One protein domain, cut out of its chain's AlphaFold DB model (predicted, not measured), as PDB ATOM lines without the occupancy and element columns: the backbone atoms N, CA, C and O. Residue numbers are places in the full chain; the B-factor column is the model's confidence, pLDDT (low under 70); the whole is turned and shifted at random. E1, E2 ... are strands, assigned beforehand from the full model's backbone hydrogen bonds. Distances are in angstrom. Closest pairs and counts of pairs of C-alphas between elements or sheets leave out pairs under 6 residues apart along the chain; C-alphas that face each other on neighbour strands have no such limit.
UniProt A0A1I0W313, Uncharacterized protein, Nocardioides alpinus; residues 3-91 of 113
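What this domain is: This is residues 3 to 91 of the 113 residues of an uncharacterized protein of Nocardioides alpinus (UniProt A0A1I0W313). The model is a long, flattened, barrel-like shell, loosely closed: a curled sheet of E3, E5, E1 and E6 makes one wall, and a smaller sheet of E4, E2 and E7 is only partly face to face with it, shifted along the long axis. E6 runs on into E7 from one sheet to the other; on the other side E3 and E4 are apart, and the long link after E3 reaches E4 by a short pairing. The printed part has 89 residues, with no named helix and seven named strands, E1 to E7 in order along the chain, holding 42 residues, under half. The class is all strand, and both sheets, in the orders E3, E5, E1, E6 and E4, E2, E7, are antiparallel. The whole is compact, with a radius of gyration of the C-alphas of 13.6 A, yet elongated, spanning 42 by 26 by 21 A.

Where its parts are: E1, residues 3 to 16, begins at C-alpha 3 (117.916, 107.584, 63.455), bends by 151 degrees at residue 6 and measures 19.5 A. E2 is residues 27 to 31, 13.5 A; E3 is residues 35 to 40, 13.6 A. E4, residues 54 to 56, is 6.8 A long. E5 is residues 70 to 74, 12.9 A, and E6 residues 78 to 81, 7.5 A. E7, residues 83 to 87, is 13.7 A long and ends at C-alpha 87 (132.303, 106.419, 82.435).

How they stand to each other: The sheet of four is twisted, with edge strands E3 and E6. E1's pairing is staggered: residues 3 to 8 pair with E6, where N 8 and O 78 are 2.9 A apart, and residues 12 to 15 with E5, where N 15 and O 70 are 2.8 A apart. E3 is E5's other neighbour, with N 36 and O 73 at 2.8 A. E6 runs on into E7 at 15 degrees. E7 is antiparallel to E2, at 162 degrees, with N 30 and O 84 at 2.9 A. E4 is E2's other neighbour, with N 54 and O 29 at 2.8 A. Residues 44 to 45 pair antiparallel with residues 55 to 56 of E4. E1 and E7 are apart, as are E2 and E5.

The domain as a whole: The C-alphas farthest apart, those of Lys 6 and Ser 91, are 43.0 A apart. The printed part has no cut. The links E3 to E4 and E4 to E5 are long, 13 residues each. Mean pLDDT of the printed part is 94.9, and no printed residue is under 70.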
ATOM      1  N   THR A   3     119.016 107.059  64.271       96.31
ATOM      2  CA  THR A   3     117.916 107.584  63.455       96.31
ATOM      3  C   THR A   3     117.652 106.657  62.282       96.31
ATOM      4  O   THR A   3     118.575 106.286  61.557       96.31
ATOM      5  N   PHE A   4     116.381 106.340  62.057       95.19
ATOM      6  CA  PHE A   4     115.913 105.643  60.868       95.19
ATOM      7  C   PHE A   4     115.298 106.649  59.893       95.19
ATOM      8  O   PHE A   4     114.562 107.554  60.286       95.19
ATOM      9  N   THR A   5     115.576 106.493  58.599       94.75
ATOM     10  CA  THR A   5     115.017 107.371  57.552       94.75
ATOM     11  C   THR A   5     113.511 107.177  57.352       94.75
ATOM     12  O   THR A   5     112.844 108.049  56.798       94.75
ATOM     13  N   LYS A   6     112.972 106.046  57.822       94.12
ATOM     14  CA  LYS A   6     111.544 105.737  57.948       94.12
ATOM     15  C   LYS A   6     111.307 105.046  59.299       94.12
ATOM     16  O   LYS A   6     112.217 104.358  59.757       94.12
ATOM     17  N   PRO A   7     110.116 105.170  59.913       96.31
ATOM     18  CA  PRO A   7     109.802 104.430  61.132       96.31
ATOM     19  C   PRO A   7     109.951 102.915  60.922       96.31
ATOM     20  O   PRO A   7     109.447 102.383  59.930       96.31
ATOM     21  N   VAL A   8     110.609 102.229  61.856       96.94
ATOM     22  CA  VAL A   8     110.748 100.762  61.881       96.94
ATOM     23  C   VAL A   8     109.915 100.163  63.009       96.94
ATOM     24  O   VAL A   8     109.690 100.818  64.022       96.94
ATOM     25  N   THR A   9     109.457  98.925  62.868       97.62
ATOM     26  CA  THR A   9     108.679  98.226  63.910       97.62
ATOM     27  C   THR A   9     109.400  96.981  64.394       97.62
ATOM     28  O   THR A   9     110.330  96.514  63.747       97.62
ATOM     29  N   ASN A  10     108.978  96.431  65.539       97.19
ATOM     30  CA  ASN A  10     109.603  95.246  66.140       97.19
ATOM     31  C   ASN A  10     111.124  95.389  66.328       97.19
ATOM     32  O   ASN A  10     111.841  94.395  66.275       97.19
ATOM     33  N   LEU A  11     111.605  96.614  66.566       98.00
ATOM     34  CA  LEU A  11     113.018  96.875  66.788       98.00
ATOM     35  C   LEU A  11     113.486  96.181  68.072       98.00
ATOM     36  O   LEU A  11     113.010  96.499  69.167       98.00
ATOM     37  N   VAL A  12     114.431  95.259  67.919       98.38
ATOM     38  CA  VAL A  12     115.180  94.606  68.993       98.38
ATOM     39  C   VAL A  12     116.652  94.936  68.803       98.38
ATOM     40  O   VAL A  12     117.160  94.898  67.683       98.38
ATOM     41  N   VAL A  13     117.325  95.284  69.891       97.44
ATOM     42  CA  VAL A  13     118.748  95.625  69.883       97.44
ATOM     43  C   VAL A  13     119.410  95.113  71.153       97.44
ATOM     44  O   VAL A  13     118.791  95.127  72.222       97.44
ATOM     45  N   THR A  14     120.661  94.679  71.030       97.50
ATOM     46  CA  THR A  14     121.508  94.285  72.154       97.50
ATOM     47  C   THR A  14     122.618  95.318  72.331       97.50
ATOM     48  O   THR A  14     123.359  95.613  71.395       97.50
ATOM     49  N   PHE A  15     122.735  95.865  73.536       95.56
ATOM     50  CA  PHE A  15     123.901  96.620  73.988       95.56
ATOM     51  C   PHE A  15     124.839  95.655  74.700       95.56
ATOM     52  O   PHE A  15     124.370  94.838  75.493       95.56
ATOM     53  N   THR A  16     126.133  95.711  74.413       95.38
ATOM     54  CA  THR A  16     127.106  94.750  74.945       95.38
ATOM     55  C   THR A  16     128.261  95.449  75.627       95.38
ATOM     56  O   THR A  16     128.524  96.620  75.356       95.38
ATOM     57  N   ASP A  17     128.961  94.673  76.450       93.50
ATOM     58  CA  ASP A  17     130.159  95.107  77.166       93.50
ATOM     59  C   ASP A  17     129.900  96.211  78.200       93.50
ATOM     60  O   ASP A  17     130.703  97.106  78.383       93.50
ATOM     61  N   ILE A  18     128.743  96.173  78.875       96.00
ATOM     62  CA  ILE A  18     128.466  97.055  80.017       96.00
ATOM     63  C   ILE A  18     129.134  96.455  81.254       96.00
ATOM     64  O   ILE A  18     128.598  95.520  81.869       96.00
ATOM     65  N   ASP A  19     130.292  96.983  81.628       95.12
ATOM     66  CA  ASP A  19     131.144  96.341  82.618       95.12
ATOM     67  C   ASP A  19     131.900  97.332  83.525       95.12
ATOM     68  O   ASP A  19     131.547  98.515  83.650       95.12
ATOM     69  N   ARG A  20     132.838  96.802  84.318       93.69
ATOM     70  CA  ARG A  20     133.689  97.630  85.169       93.69
ATOM     71  C   ARG A  20     135.031  96.978  85.458       93.69
ATOM     72  O   ARG A  20     135.086  95.880  86.020       93.69
ATOM     73  N   THR A  21     136.085  97.772  85.323       92.81
ATOM     74  CA  THR A  21     137.385  97.532  85.957       92.81
ATOM     75  C   THR A  21     137.664  98.631  86.993       92.81
ATOM     76  O   THR A  21     137.838  99.791  86.620       92.81
ATOM     77  N   PRO A  22     137.684  98.326  88.310       91.56
ATOM     78  CA  PRO A  22     137.964  99.329  89.338       91.56
ATOM     79  C   PRO A  22     139.316 100.013  89.125       91.56
ATOM     80  O   PRO A  22     140.328  99.337  88.962       91.56
ATOM     81  N   GLY A  23     139.331 101.345  89.185       90.62
ATOM     82  CA  GLY A  23     140.530 102.130  88.877       90.62
ATOM     83  C   GLY A  23     140.685 102.459  87.391       90.62
ATOM     84  O   GLY A  23     141.628 103.157  87.031       90.62
ATOM     85  N   ASP A  24     139.764 102.007  86.541       91.50
ATOM     86  CA  ASP A  24     139.798 102.252  85.104       91.50
ATOM     87  C   ASP A  24     138.451 102.821  84.621       91.50
ATOM     88  O   ASP A  24     138.218 104.037  84.698       91.50
ATOM     89  N   PHE A  25     137.518 101.948  84.234       92.94
ATOM     90  CA  PHE A  25     136.192 102.313  83.745       92.94
ATOM     91  C   PHE A  25     135.075 101.656  84.555       92.94
ATOM     92  O   PHE A  25     135.178 100.515  85.006       92.94
ATOM     93  N   LEU A  26     133.992 102.407  84.737       94.88
ATOM     94  CA  LEU A  26     132.704 101.933  85.220       94.88
ATOM     95  C   LEU A  26     131.647 102.397  84.235       94.88
ATOM     96  O   LEU A  26     131.310 103.586  84.209       94.88
ATOM     97  N   ASP A  27     131.079 101.466  83.485       96.06
ATOM     98  CA  ASP A  27     130.086 101.831  82.495       96.06
ATOM     99  C   ASP A  27     128.754 102.167  83.123       96.06
ATOM    100  O   ASP A  27     128.227 101.472  84.006       96.06
ATOM    101  N   ARG A  28     128.172 103.231  82.580       97.50
ATOM    102  CA  ARG A  28     126.762 103.520  82.733       97.50
ATOM    103  C   ARG A  28     126.124 103.785  81.394       97.50
ATOM    104  O   ARG A  28     126.669 104.498  80.553       97.50
ATOM    105  N   VAL A  29     124.945 103.202  81.238       97.81
ATOM    106  CA  VAL A  29     124.167 103.274  80.011       97.81
ATOM    107  C   VAL A  29     122.712 103.543  80.357       97.81
ATOM    108  O   VAL A  29     122.116 102.853  81.182       97.81
ATOM    109  N   GLU A  30     122.119 104.533  79.708       97.94
ATOM    110  CA  GLU A  30     120.679 104.782  79.756       97.94
ATOM    111  C   GLU A  30     120.107 104.871  78.344       97.94
ATOM    112  O   GLU A  30     120.799 105.227  77.384       97.94
ATOM    113  N   LEU A  31     118.827 104.536  78.235       97.94
ATOM    114  CA  LEU A  31     118.105 104.471  76.981       97.94
ATOM    115  C   LEU A  31     116.782 105.225  77.089       97.94
ATOM    116  O   LEU A  31     115.952 104.939  77.956       97.94
ATOM    117  N   ASP A  32     116.573 106.170  76.176       96.25
ATOM    118  CA  ASP A  32     115.305 106.883  76.055       96.25
ATOM    119  C   ASP A  32     114.220 106.063  75.325       96.25
ATOM    120  O   ASP A  32     114.402 104.911  74.924       96.25
ATOM    121  N   GLY A  33     113.047 106.674  75.155       93.50
ATOM    122  CA  GLY A  33     111.942 106.083  74.410       93.50
ATOM    123  C   GLY A  33     111.113 105.090  75.223       93.50
ATOM    124  O   GLY A  33     111.116 105.080  76.452       93.50
ATOM    125  N   SER A  34     110.312 104.293  74.516       95.44
ATOM    126  CA  SER A  34     109.449 103.268  75.106       95.44
ATOM    127  C   SER A  34     109.919 101.893  74.659       95.44
ATOM    128  O   SER A  34     109.868 101.566  73.475       95.44
ATOM    129  N   TRP A  35     110.372 101.090  75.611       97.62
ATOM    130  CA  TRP A  35     110.937  99.771  75.370       97.62
ATOM    131  C   TRP A  35     110.667  98.847  76.559       97.62
ATOM    132  O   TRP A  35     110.212  99.269  77.621       97.62
ATOM    133  N   THR A  36     110.926  97.562  76.353       98.31
ATOM    134  CA  THR A  36     110.882  96.522  77.386       98.31
ATOM    135  C   THR A  36     112.199  95.756  77.380       98.31
ATOM    136  O   THR A  36     112.738  95.477  76.307       98.31
ATOM    137  N   GLU A  37     112.733  95.452  78.563       98.31
ATOM    138  CA  GLU A  37     113.901  94.577  78.702       98.31
ATOM    139  C   GLU A  37     113.497  93.158  78.282       98.31
ATOM    140  O   GLU A  37     112.535  92.597  78.808       98.31
ATOM    141  N   VAL A  38     114.201  92.599  77.298       98.38
ATOM    142  CA  VAL A  38     114.017  91.213  76.837       98.38
ATOM    143  C   VAL A  38     114.909  90.287  77.652       98.38
ATOM    144  O   VAL A  38     114.475  89.224  78.094       98.38
ATOM    145  N   SER A  39     116.159  90.696  77.853       98.06
ATOM    146  CA  SER A  39     117.133  89.984  78.666       98.06
ATOM    147  C   SER A  39     118.201  90.945  79.179       98.06
ATOM    148  O   SER A  39     118.460  91.999  78.596       98.06
ATOM    149  N   ARG A  40     118.843  90.543  80.273       97.75
ATOM    150  CA  ARG A  40     119.973  91.244  80.870       97.75
ATOM    151  C   ARG A  40     120.955  90.221  81.419       97.75
ATOM    152  O   ARG A  40     120.557  89.280  82.108       97.75
ATOM    153  N   GLY A  41     122.227  90.414  81.103       96.69
ATOM    154  CA  GLY A  41     123.327  89.635  81.636       96.69
ATOM    155  C   GLY A  41     123.432  89.803  83.149       96.69
ATOM    156  O   GLY A  41     123.145  90.864  83.700       96.69
ATOM    157  N   ALA A  42     123.856  88.746  83.842       96.19
ATOM    158  CA  ALA A  42     123.936  88.738  85.306       96.19
ATOM    159  C   ALA A  42     124.931  89.767  85.877       96.19
ATOM    160  O   ALA A  42     124.908  90.048  87.074       96.19
ATOM    161  N   GLY A  43     125.805  90.303  85.025       95.88
ATOM    162  CA  GLY A  43     126.801  91.299  85.368       95.88
ATOM    163  C   GLY A  43     126.316  92.743  85.315       95.88
ATOM    164  O   GLY A  43     127.078  93.623  85.708       95.88
ATOM    165  N   VAL A  44     125.084  92.983  84.860       97.75
ATOM    166  CA  VAL A  44     124.496  94.317  84.732       97.75
ATOM    167  C   VAL A  44     123.401  94.505  85.778       97.75
ATOM    168  O   VAL A  44     122.540  93.648  85.979       97.75
ATOM    169  N   SER A  45     123.406  95.664  86.428       98.31
ATOM    170  CA  SER A  45     122.361  96.085  87.368       98.31
ATOM    171  C   SER A  45     121.667  97.362  86.889       98.31
ATOM    172  O   SER A  45     122.085  97.949  85.899       98.31
ATOM    173  N   GLY A  46     120.600  97.793  87.568       98.19
ATOM    174  CA  GLY A  46     119.821  98.975  87.175       98.19
ATOM    175  C   GLY A  46     118.813  98.706  86.055       98.19
ATOM    176  O   GLY A  46     118.746  97.602  85.518       98.19
ATOM    177  N   ALA A  47     117.972  99.693  85.754       97.69
ATOM    178  CA  ALA A  47     116.792  99.533  84.900       97.69
ATOM    179  C   ALA A  47     116.897 100.248  83.541       97.69
ATOM    180  O   ALA A  47     115.870 100.454  82.906       97.69
ATOM    181  N   GLY A  48     118.087 100.687  83.121       97.75
ATOM    182  CA  GLY A  48     118.321 101.354  81.831       97.75
ATOM    183  C   GLY A  48     117.681 102.734  81.656       97.75
ATOM    184  O   GLY A  48     117.725 103.287  80.564       97.75
ATOM    185  N   SER A  49     117.083 103.304  82.703       96.62
ATOM    186  CA  SER A  49     116.425 104.619  82.660       96.62
ATOM    187  C   SER A  49     117.337 105.719  83.196       96.62
ATOM    188  O   SER A  49     118.275 105.431  83.928       96.62
ATOM    189  N   VAL A  50     116.999 106.987  82.960       93.62
ATOM    190  CA  VAL A  50     117.770 108.125  83.504       93.62
ATOM    191  C   VAL A  50     117.901 108.076  85.034       93.62
ATOM    192  O   VAL A  50     118.945 108.381  85.605       93.62
ATOM    193  N   ALA A  51     116.842 107.655  85.730       95.75
ATOM    194  CA  ALA A  51     116.852 107.545  87.190       95.75
ATOM    195  C   ALA A  51     117.570 106.282  87.701       95.75
ATOM    196  O   ALA A  51     117.957 106.211  88.867       95.75
ATOM    197  N   SER A  52     117.717 105.266  86.851       97.69
ATOM    198  CA  SER A  52     118.349 103.990  87.178       97.69
ATOM    199  C   SER A  52     119.014 103.441  85.916       97.69
ATOM    200  O   SER A  52     118.427 102.570  85.264       97.69
ATOM    201  N   PRO A  53     120.187 103.978  85.530       98.31
ATOM    202  CA  PRO A  53     120.900 103.517  84.345       98.31
ATOM    203  C   PRO A  53     121.337 102.070  84.543       98.31
ATOM    204  O   PRO A  53     121.460 101.606  85.680       98.31
ATOM    205  N   TRP A  54     121.584 101.358  83.450       98.50
ATOM    206  CA  TRP A  54     122.343 100.122  83.535       98.50
ATOM    207  C   TRP A  54     123.757 100.429  84.016       98.50
ATOM    208  O   TRP A  54     124.360 101.416  83.593       98.50
ATOM    209  N   VAL A  55     124.253  99.600  84.928       98.00
ATOM    210  CA  VAL A  55     125.563  99.763  85.562       98.00
ATOM    211  C   VAL A  55     126.335  98.460  85.447       98.00
ATOM    212  O   VAL A  55     125.813  97.403  85.832       98.00
ATOM    213  N   GLY A  56     127.566  98.561  84.949       96.00
ATOM    214  CA  GLY A  56     128.489  97.441  84.824       96.00
ATOM    215  C   GLY A  56     128.997  96.925  86.173       96.00
ATOM    216  O   GLY A  56     129.147  97.672  87.143       96.00
ATOM    217  N   GLY A  57     129.201  95.610  86.244       93.38
ATOM    218  CA  GLY A  57     129.561  94.886  87.464       93.38
ATOM    219  C   GLY A  57     131.063  94.649  87.626       93.38
ATOM    220  O   GLY A  57     131.742  95.422  88.292       93.38
ATOM    221  N   ALA A  58     131.551  93.523  87.108       92.31
ATOM    222  CA  ALA A  58     132.968  93.175  87.006       92.31
ATOM    223  C   ALA A  58     133.403  93.237  85.537       92.31
ATOM    224  O   ALA A  58     132.549  93.375  84.671       92.31
ATOM    225  N   ALA A  59     134.699  93.096  85.264       90.56
ATOM    226  CA  ALA A  59     135.212  93.044  83.902       90.56
ATOM    227  C   ALA A  59     134.765  91.755  83.204       90.56
ATOM    228  O   ALA A  59     134.849  90.662  83.788       90.56
ATOM    229  N   TYR A  60     134.325  91.864  81.954       85.81
ATOM    230  CA  TYR A  60     133.893  90.720  81.160       85.81
ATOM    231  C   TYR A  60     134.628  90.673  79.825       85.81
ATOM    232  O   TYR A  60     135.095  91.669  79.301       85.81
ATOM    233  N   ASN A  61     134.744  89.476  79.251       83.00
ATOM    234  CA  ASN A  61     135.150  89.377  77.858       83.00
ATOM    235  C   ASN A  61     133.932  89.680  76.970       83.00
ATOM    236  O   ASN A  61     132.990  88.875  76.928       83.00
ATOM    237  N   ASP A  62     133.989  90.815  76.276       73.50
ATOM    238  CA  ASP A  62     132.992  91.340  75.333       73.50
ATOM    239  C   ASP A  62     132.514  90.307  74.294       73.50
ATOM    240  O   ASP A  62     131.347  90.278  73.903       73.50
ATOM    241  N   SER A  63     133.403  89.397  73.898       75.38
ATOM    242  CA  SER A  63     133.197  88.451  72.805       75.38
ATOM    243  C   SER A  63     132.600  87.109  73.246       75.38
ATOM    244  O   SER A  63     132.153  86.337  72.395       75.38
ATOM    245  N   THR A  64     132.598  86.786  74.547       81.12
ATOM    246  CA  THR A  64     132.236  85.431  75.024       81.12
ATOM    247  C   THR A  64     131.363  85.370  76.275       81.12
ATOM    248  O   THR A  64     130.660  84.377  76.459       81.12
ATOM    249  N   SER A  65     131.379  86.383  77.145       84.50
ATOM    250  CA  SER A  65     130.739  86.292  78.467       84.50
ATOM    251  C   SER A  65     129.220  86.496  78.420       84.50
ATOM    252  O   SER A  65     128.475  85.848  79.156       84.50
ATOM    253  N   GLY A  66     128.736  87.437  77.599       92.19
ATOM    254  CA  GLY A  66     127.335  87.882  77.594       92.19
ATOM    255  C   GLY A  66     126.851  88.529  78.905       92.19
ATOM    256  O   GLY A  66     125.744  89.061  78.960       92.19
ATOM    257  N   ALA A  67     127.656  88.513  79.974       95.44
ATOM    258  CA  ALA A  67     127.284  89.025  81.290       95.44
ATOM    259  C   ALA A  67     127.107  90.551  81.324       95.44
ATOM    260  O   ALA A  67     126.353  91.026  82.169       95.44
ATOM    261  N   GLY A  68     127.750  91.276  80.401       95.81
ATOM    262  CA  GLY A  68     127.604  92.720  80.179       95.81
ATOM    263  C   GLY A  68     126.543  93.091  79.136       95.81
ATOM    264  O   GLY A  68     126.516  94.231  78.681       95.81
ATOM    265  N   ASN A  69     125.702  92.145  78.701       96.69
ATOM    266  CA  ASN A  69     124.753  92.389  77.615       96.69
ATOM    267  C   ASN A  69     123.370  92.773  78.140       96.69
ATOM    268  O   ASN A  69     122.876  92.197  79.110       96.69
ATOM    269  N   VAL A  70     122.696  93.679  77.440       98.00
ATOM    270  CA  VAL A  70     121.276  93.972  77.636       98.00
ATOM    271  C   VAL A  70     120.573  93.990  76.292       98.00
ATOM    272  O   VAL A  70     120.956  94.747  75.404       98.00
ATOM    273  N   THR A  71     119.513  93.201  76.156       98.50
ATOM    274  CA  THR A  71     118.657  93.204  74.969       98.50
ATOM    275  C   THR A  71     117.331  93.868  75.301       98.50
ATOM    276  O   THR A  71     116.662  93.499  76.271       98.50
ATOM    277  N   VAL A  72     116.907  94.812  74.466       98.62
ATOM    278  CA  VAL A  72     115.611  95.489  74.597       98.62
ATOM    279  C   VAL A  72     114.779  95.351  73.336       98.62
ATOM    280  O   VAL A  72     115.306  95.236  72.230       98.62
ATOM    281  N   LYS A  73     113.460  95.420  73.509       98.56
ATOM    282  CA  LYS A  73     112.489  95.538  72.424       98.56
ATOM    283  C   LYS A  73     111.738  96.855  72.547       98.56
ATOM    284  O   LYS A  73     111.093  97.099  73.569       98.56
ATOM    285  N   PHE A  74     111.784  97.674  71.503       98.12
ATOM    286  CA  PHE A  74     111.057  98.938  71.455       98.12
ATOM    287  C   PHE A  74     109.568  98.741  71.155       98.12
ATOM    288  O   PHE A  74     109.163  97.824  70.433       98.12
ATOM    289  N   ALA A  75     108.750  99.633  71.708       96.19
ATOM    290  CA  ALA A  75     107.319  99.695  71.455       96.19
ATOM    291  C   ALA A  75     107.006 100.530  70.201       96.19
ATOM    292  O   ALA A  75     107.516 101.635  70.037       96.19
ATOM    293  N   GLY A  76     106.090 100.022  69.365       87.25
ATOM    294  CA  GLY A  76     105.536 100.740  68.211       87.25
ATOM    295  C   GLY A  76     106.547 101.054  67.098       87.25
ATOM    296  O   GLY A  76     107.639 100.484  67.067       87.25
ATOM    297  N   PRO A  77     106.167 101.924  66.143       95.50
ATOM    298  CA  PRO A  77     107.092 102.445  65.148       95.50
ATOM    299  C   PRO A  77     108.124 103.387  65.783       95.50
ATOM    300  O   PRO A  77     107.758 104.370  66.428       95.50
ATOM    301  N   VAL A  78     109.408 103.116  65.561       97.25
ATOM    302  CA  VAL A  78     110.544 103.892  66.071       97.25
ATOM    303  C   VAL A  78     111.230 104.606  64.916       97.25
ATOM    304  O   VAL A  78     111.654 103.972  63.954       97.25
ATOM    305  N   SER A  79     111.377 105.925  65.024       97.06
ATOM    306  CA  SER A  79     112.170 106.723  64.072       97.06
ATOM    307  C   SER A  79     113.509 107.170  64.652       97.06
ATOM    308  O   SER A  79     114.455 107.411  63.908       97.06
ATOM    309  N   THR A  80     113.592 107.307  65.973       97.00
ATOM    310  CA  THR A  80     114.801 107.730  66.676       97.00
ATOM    311  C   THR A  80     114.807 107.175  68.091       97.00
ATOM    312  O   THR A  80     113.741 106.986  68.681       97.00
ATOM    313  N   PHE A  81     116.001 106.931  68.612       96.19
ATOM    314  CA  PHE A  81     116.249 106.713  70.031       96.19
ATOM    315  C   PHE A  81     117.674 107.153  70.386       96.19
ATOM    316  O   PHE A  81     118.572 107.243  69.535       96.19
ATOM    317  N   THR A  82     117.902 107.408  71.662       97.12
ATOM    318  CA  THR A  82     119.179 107.838  72.218       97.12
ATOM    319  C   THR A  82     119.624 106.857  73.284       97.12
ATOM    320  O   THR A  82     119.002 106.724  74.332       97.12
ATOM    321  N   LEU A  83     120.749 106.206  73.002       96.69
ATOM    322  CA  LEU A  83     121.590 105.591  74.014       96.69
ATOM    323  C   LEU A  83     122.560 106.659  74.528       96.69
ATOM    324  O   LEU A  83     123.303 107.235  73.722       96.69
ATOM    325  N   THR A  84     122.557 106.911  75.831       97.50
ATOM    326  CA  THR A  84     123.567 107.738  76.495       97.50
ATOM    327  C   THR A  84     124.497 106.818  77.266       97.50
ATOM    328  O   THR A  84     124.047 105.994  78.059       97.50
ATOM    329  N   TYR A  85     125.793 106.964  77.022       96.19
ATOM    330  CA  TYR A  85     126.851 106.181  77.646       96.19
ATOM    331  C   TYR A  85     127.874 107.119  78.287       96.19
ATOM    332  O   TYR A  85     128.205 108.160  77.707       96.19
ATOM    333  N   TRP A  86     128.374 106.757  79.469       95.75
ATOM    334  CA  TRP A  86     129.470 107.465  80.123       95.75
ATOM    335  C   TRP A  86     130.248 106.574  81.094       95.75
ATOM    336  O   TRP A  86     129.704 105.634  81.672       95.75
ATOM    337  N   ASN A  87     131.509 106.948  81.332       94.56
ATOM    338  CA  ASN A  87     132.303 106.419  82.435       94.56
ATOM    339  C   ASN A  87     131.891 107.108  83.745       94.56
ATOM    340  O   ASN A  87     131.953 108.335  83.853       94.56
ATOM    341  N   ALA A  88     131.494 106.324  84.741       95.19
ATOM    342  CA  ALA A  88     131.157 106.788  86.082       95.19
ATOM    343  C   ALA A  88     132.249 106.496  87.124       95.19
ATOM    344  O   ALA A  88     132.019 106.721  88.315       95.19
ATOM    345  N   GLU A  89     133.411 105.986  86.710       93.88
ATOM    346  CA  GLU A  89     134.552 105.797  87.599       93.88
ATOM    347  C   GLU A  89     135.122 107.164  88.002       93.88
ATOM    348  O   GLU A  89     135.158 108.113  87.214       93.88
ATOM    349  N   THR A  90     135.518 107.282  89.267       92.81
ATOM    350  CA  THR A  90     135.946 108.564  89.871       92.81
ATOM    351  C   THR A  90     137.368 108.521  90.421       92.81
ATOM    352  O   THR A  90     137.869 109.525  90.930       92.81
ATOM    353  N   SER A  91     138.021 107.364  90.325       90.81
ATOM    354  CA  SER A  91     139.400 107.141  90.740       90.81
ATOM    355  C   SER A  91     140.117 106.318  89.679       90.81
ATOM    356  O   SER A  91     139.575 105.318  89.219       90.81
TER     357      SER A  91